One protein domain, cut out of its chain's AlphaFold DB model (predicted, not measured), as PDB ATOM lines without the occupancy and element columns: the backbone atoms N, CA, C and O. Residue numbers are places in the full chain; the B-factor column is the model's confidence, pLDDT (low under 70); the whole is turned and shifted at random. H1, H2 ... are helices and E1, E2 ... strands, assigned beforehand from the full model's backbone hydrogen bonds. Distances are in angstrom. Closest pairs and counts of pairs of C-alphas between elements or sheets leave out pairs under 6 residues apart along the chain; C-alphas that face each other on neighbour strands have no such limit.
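AT A GLANCE: This is residues 80 to 119 of the 119 residues of the protein "LexA_DNA_bind domain-containing protein" of Sphingobium sp (UniProt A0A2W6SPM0). Two small strand hairpins, E1-E2 and E3-E4, lie apart along a rod, joined by a thin stretch, residues 102 to 107; helix H1 packs beside E1. The 40 printed residues hold one named helix and four named strands, in the order H1 E1 E2 E3 E4; both sheets are antiparallel, and the class is mixed, helices and strands. The whole is extended, radius of gyration of the C-alphas 14.6 A, spans 45 by 19 by 9 A.

HOW THE PARTS SIT: E1, residues 92 to 94, and E2, residues 99 to 101, form an antiparallel hairpin at 168 degrees, with N 94 and O 99 3.0 A apart, within hydrogen-bond range. H1, residues 80 to 88, has every O i to N i+4 pair within hydrogen-bond range; its closest C-alpha pair with E1 is Ile 83 and Val 93, 6.5 A. E3, residues 108 to 110, and E4, residues 116 to 118, form an antiparallel hairpin at 127 degrees, with N 117 and O 109 2.8 A apart, within range. E2 and E3 are apart.

IN THESE COORDINATES: H1 measures 12.3 A from C-alpha 80 at (242.314, 115.436, 6.424); E4 ends at C-alpha 118 at (260.288, 94.178, -9.094).

THE WHOLE: The C-alphas farthest apart, of Glu 80 and Ser 113, are 44.8 A apart. The printed part has no cut, and no link is long. Residues 102 to 110 and 117 to 119 have pLDDT under 70.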
ATOM      1  N   GLU A  80     240.842 115.399   6.392       85.50
ATOM      2  CA  GLU A  80     242.314 115.436   6.424       85.50
ATOM      3  C   GLU A  80     242.899 114.187   7.103       85.50
ATOM      4  O   GLU A  80     243.878 113.609   6.628       85.50
ATOM      5  N   GLU A  81     242.278 113.721   8.195       85.62
ATOM      6  CA  GLU A  81     242.710 112.497   8.874       85.62
ATOM      7  C   GLU A  81     242.546 111.252   7.987       85.62
ATOM      8  O   GLU A  81     243.411 110.374   8.000       85.62
ATOM      9  N   ALA A  82     241.461 111.172   7.212       84.06
ATOM     10  CA  ALA A  82     241.204 110.063   6.296       84.06
ATOM     11  C   ALA A  82     242.214 110.028   5.142       84.06
ATOM     12  O   ALA A  82     242.829 108.986   4.915       84.06
ATOM     13  N   ILE A  83     242.446 111.168   4.476       86.50
ATOM     14  CA  ILE A  83     243.443 111.298   3.399       86.50
ATOM     15  C   ILE A  83     244.803 110.807   3.882       86.50
ATOM     16  O   ILE A  83     245.448 109.984   3.236       86.50
ATOM     17  N   ARG A  84     245.215 111.256   5.067       84.88
ATOM     18  CA  ARG A  84     246.505 110.882   5.627       84.88
ATOM     19  C   ARG A  84     246.612 109.389   5.925       84.88
ATOM     20  O   ARG A  84     247.662 108.797   5.684       84.88
ATOM     21  N   LYS A  85     245.562 108.775   6.478       87.06
ATOM     22  CA  LYS A  85     245.548 107.326   6.737       87.06
ATOM     23  C   LYS A  85     245.692 106.538   5.439       87.06
ATOM     24  O   LYS A  85     246.446 105.575   5.414       87.06
ATOM     25  N   LEU A  86     245.026 106.973   4.372       86.00
ATOM     26  CA  LEU A  86     245.123 106.352   3.051       86.00
ATOM     27  C   LEU A  86     246.535 106.492   2.466       86.00
ATOM     28  O   LEU A  86     247.136 105.491   2.077       86.00
ATOM     29  N   GLN A  87     247.110 107.695   2.504       85.62
ATOM     30  CA  GLN A  87     248.486 107.942   2.060       85.62
ATOM     31  C   GLN A  87     249.512 107.110   2.841       85.62
ATOM     32  O   GLN A  87     250.442 106.568   2.253       85.62
ATOM     33  N   ALA A  88     249.326 106.943   4.154       85.12
ATOM     34  CA  ALA A  88     250.210 106.123   4.983       85.12
ATOM     35  C   ALA A  88     250.186 104.626   4.617       85.12
ATOM     36  O   ALA A  88     251.136 103.914   4.930       85.12
ATOM     37  N   ILE A  89     249.120 104.151   3.965       87.12
ATOM     38  CA  ILE A  89     248.978 102.771   3.473       87.12
ATOM     39  C   ILE A  89     249.455 102.657   2.004       87.12
ATOM     40  O   ILE A  89     249.453 101.574   1.431       87.12
ATOM     41  N   GLY A  90     249.914 103.760   1.397       84.00
ATOM     42  CA  GLY A  90     250.475 103.790   0.043       84.00
ATOM     43  C   GLY A  90     249.496 104.207  -1.055       84.00
ATOM     44  O   GLY A  90     249.839 104.100  -2.228       84.00
ATOM     45  N   TYR A  91     248.297 104.687  -0.710       83.25
ATOM     46  CA  TYR A  91     247.365 105.231  -1.701       83.25
ATOM     47  C   TYR A  91     247.822 106.607  -2.186       83.25
ATOM     48  O   TYR A  91     248.228 107.460  -1.389       83.25
ATOM     49  N   ILE A  92     247.656 106.858  -3.482       83.56
ATOM     50  CA  ILE A  92     247.737 108.206  -4.041       83.56
ATOM     51  C   ILE A  92     246.323 108.790  -3.974       83.56
ATOM     52  O   ILE A  92     245.375 108.258  -4.550       83.56
ATOM     53  N   VAL A  93     246.166 109.861  -3.199       80.94
ATOM     54  CA  VAL A  93     244.867 110.497  -2.942       80.94
ATOM     55  C   VAL A  93     244.843 111.857  -3.623       80.94
ATOM     56  O   VAL A  93     245.642 112.722  -3.261       80.94
ATOM     57  N   ASN A  94     243.915 112.060  -4.563       81.56
ATOM     58  CA  ASN A  94     243.627 113.376  -5.127       81.56
ATOM     59  C   ASN A  94     242.398 113.973  -4.416       81.56
ATOM     60  O   ASN A  94     241.263 113.590  -4.718       81.56
ATOM     61  N   PRO A  95     242.591 114.908  -3.465       71.88
ATOM     62  CA  PRO A  95     241.492 115.444  -2.671       71.88
ATOM     63  C   PRO A  95     240.583 116.400  -3.456       71.88
ATOM     64  O   PRO A  95     239.453 116.623  -3.033       71.88
ATOM     65  N   VAL A  96     241.046 116.958  -4.582       77.62
ATOM     66  CA  VAL A  96     240.266 117.913  -5.389       77.62
ATOM     67  C   VAL A  96     239.241 117.181  -6.250       77.62
ATOM     68  O   VAL A  96     238.086 117.589  -6.326       77.62
ATOM     69  N   GLU A  97     239.651 116.073  -6.858       76.75
ATOM     70  CA  GLU A  97     238.811 115.295  -7.777       76.75
ATOM     71  C   GLU A  97     238.076 114.136  -7.081       76.75
ATOM     72  O   GLU A  97     237.336 113.400  -7.725       76.75
ATOM     73  N   MET A  98     238.260 113.974  -5.762       75.19
ATOM     74  CA  MET A  98     237.721 112.861  -4.963       75.19
ATOM     75  C   MET A  98     238.093 111.477  -5.524       75.19
ATOM     76  O   MET A  98     237.300 110.537  -5.471       75.19
ATOM     77  N   MET A  99     239.319 111.343  -6.036       72.00
ATOM     78  CA  MET A  99     239.832 110.096  -6.604       72.00
ATOM     79  C   MET A  99     240.845 109.417  -5.677       72.00
ATOM     80  O   MET A  99     241.667 110.067  -5.023       72.00
ATOM     81  N   LEU A 100     240.766 108.085  -5.635       70.00
ATOM     82  CA  LEU A 100     241.674 107.207  -4.906       70.00
ATOM     83  C   LEU A 100     242.302 106.233  -5.893       70.00
ATOM     84  O   LEU A 100     241.609 105.383  -6.450       70.00
ATOM     85  N   GLU A 101     243.612 106.332  -6.070       71.25
ATOM     86  CA  GLU A 101     244.375 105.317  -6.782       71.25
ATOM     87  C   GLU A 101     244.919 104.323  -5.757       71.25
ATOM     88  O   GLU A 101     245.478 104.710  -4.723       71.25
ATOM     89  N   GLY A 102     244.697 103.031  -6.019       65.62
ATOM     90  CA  GLY A 102     245.213 101.952  -5.180       65.62
ATOM     91  C   GLY A 102     246.736 102.025  -5.042       65.62
ATOM     92  O   GLY A 102     247.389 102.690  -5.850       65.62
ATOM     93  N   PRO A 103     247.326 101.345  -4.042       63.97
ATOM     94  CA  PRO A 103     248.775 101.267  -3.942       63.97
ATOM     95  C   PRO A 103     249.311 100.748  -5.272       63.97
ATOM     96  O   PRO A 103     248.910  99.672  -5.725       63.97
ATOM     97  N   MET A 104     250.148 101.558  -5.924       60.94
ATOM     98  CA  MET A 104     250.704 101.202  -7.221       60.94
ATOM     99  C   MET A 104     251.404  99.849  -7.047       60.94
ATOM    100  O   MET A 104     252.253  99.734  -6.153       60.94
ATOM    101  N   PRO A 105     251.032  98.805  -7.814       59.88
ATOM    102  CA  PRO A 105     251.798  97.571  -7.793       59.88
ATOM    103  C   PRO A 105     253.259  97.933  -8.089       59.88
ATOM    104  O   PRO A 105     253.488  98.881  -8.850       59.88
ATOM    105  N   PRO A 106     254.241  97.246  -7.475       62.66
ATOM    106  CA  PRO A 106     255.640  97.511  -7.776       62.66
ATOM    107  C   PRO A 106     255.808  97.539  -9.291       62.66
ATOM    108  O   PRO A 106     255.248  96.680  -9.979       62.66
ATOM    109  N   LEU A 107     256.503  98.564  -9.793       56.25
ATOM    110  CA  LEU A 107     256.771  98.707 -11.217       56.25
ATOM    111  C   LEU A 107     257.407  97.399 -11.684       56.25
ATOM    112  O   LEU A 107     258.536  97.079 -11.307       56.25
ATOM    113  N   LEU A 108     256.627  96.621 -12.433       59.31
ATOM    114  CA  LEU A 108     257.103  95.420 -13.085       59.31
ATOM    115  C   LEU A 108     258.009  95.904 -14.207       59.31
ATOM    116  O   LEU A 108     257.530  96.414 -15.219       59.31
ATOM    117  N   ASP A 109     259.310  95.810 -13.979       62.00
ATOM    118  CA  ASP A 109     260.310  96.113 -14.985       62.00
ATOM    119  C   ASP A 109     260.668  94.830 -15.732       62.00
ATOM    120  O   ASP A 109     260.597  93.730 -15.175       62.00
ATOM    121  N   LEU A 110     261.042  94.957 -16.998       68.06
ATOM    122  CA  LEU A 110     261.580  93.832 -17.749       68.06
ATOM    123  C   LEU A 110     263.098  93.887 -17.631       68.06
ATOM    124  O   LEU A 110     263.709  94.900 -17.969       68.06
ATOM    125  N   ASP A 111     263.710  92.805 -17.150       76.00
ATOM    126  CA  ASP A 111     265.160  92.673 -17.269       76.00
ATOM    127  C   ASP A 111     265.571  92.544 -18.748       76.00
ATOM    128  O   ASP A 111     264.742  92.372 -19.646       76.00
ATOM    129  N   GLU A 112     266.878  92.584 -19.021       77.38
ATOM    130  CA  GLU A 112     267.418  92.412 -20.380       77.38
ATOM    131  C   GLU A 112     267.030  91.062 -21.025       77.38
ATOM    132  O   GLU A 112     267.175  90.878 -22.231       77.38
ATOM    133  N   SER A 113     266.514  90.115 -20.231       80.31
ATOM    134  CA  SER A 113     266.051  88.789 -20.649       80.31
ATOM    135  C   SER A 113     264.522  88.688 -20.774       80.31
ATOM    136  O   SER A 113     264.004  87.595 -21.020       80.31
ATOM    137  N   GLY A 114     263.785  89.792 -20.606       74.00
ATOM    138  CA  GLY A 114     262.325  89.838 -20.702       74.00
ATOM    139  C   GLY A 114     261.584  89.195 -19.524       74.00
ATOM    140  O   GLY A 114     260.407  88.857 -19.658       74.00
ATOM    141  N   ARG A 115     262.239  88.991 -18.375       74.69
ATOM    142  CA  ARG A 115     261.587  88.514 -17.148       74.69
ATOM    143  C   ARG A 115     261.034  89.688 -16.355       74.69
ATOM    144  O   ARG A 115     261.669  90.731 -16.237       74.69
ATOM    145  N   LEU A 116     259.861  89.473 -15.764       72.50
ATOM    146  CA  LEU A 116     259.252  90.416 -14.834       72.50
ATOM    147  C   LEU A 116     260.113  90.510 -13.570       72.50
ATOM    148  O   LEU A 116     260.310  89.519 -12.865       72.50
ATOM    149  N   THR A 117     260.602  91.708 -13.281       69.19
ATOM    150  CA  THR A 117     261.362  92.048 -12.079       69.19
ATOM    151  C   THR A 117     260.638  93.138 -11.301       69.19
ATOM    152  O   THR A 117     259.880  93.926 -11.861       69.19
ATOM    153  N   ILE A 118     260.828  93.149  -9.985       65.06
ATOM    154  CA  ILE A 118     260.288  94.178  -9.094       65.06
ATOM    155  C   ILE A 118     261.435  95.154  -8.824       65.06
ATOM    156  O   ILE A 118     262.472  94.717  -8.319       65.06
ATOM    157  N   ARG A 119     261.268  96.433  -9.179       57.34
ATOM    158  CA  ARG A 119     262.174  97.506  -8.733       57.34
ATOM    159  C   ARG A 119     261.832  97.995  -7.332       57.34
ATOM    160  O   ARG A 119     260.624  98.098  -7.021       57.34
TER     161      ARG A 119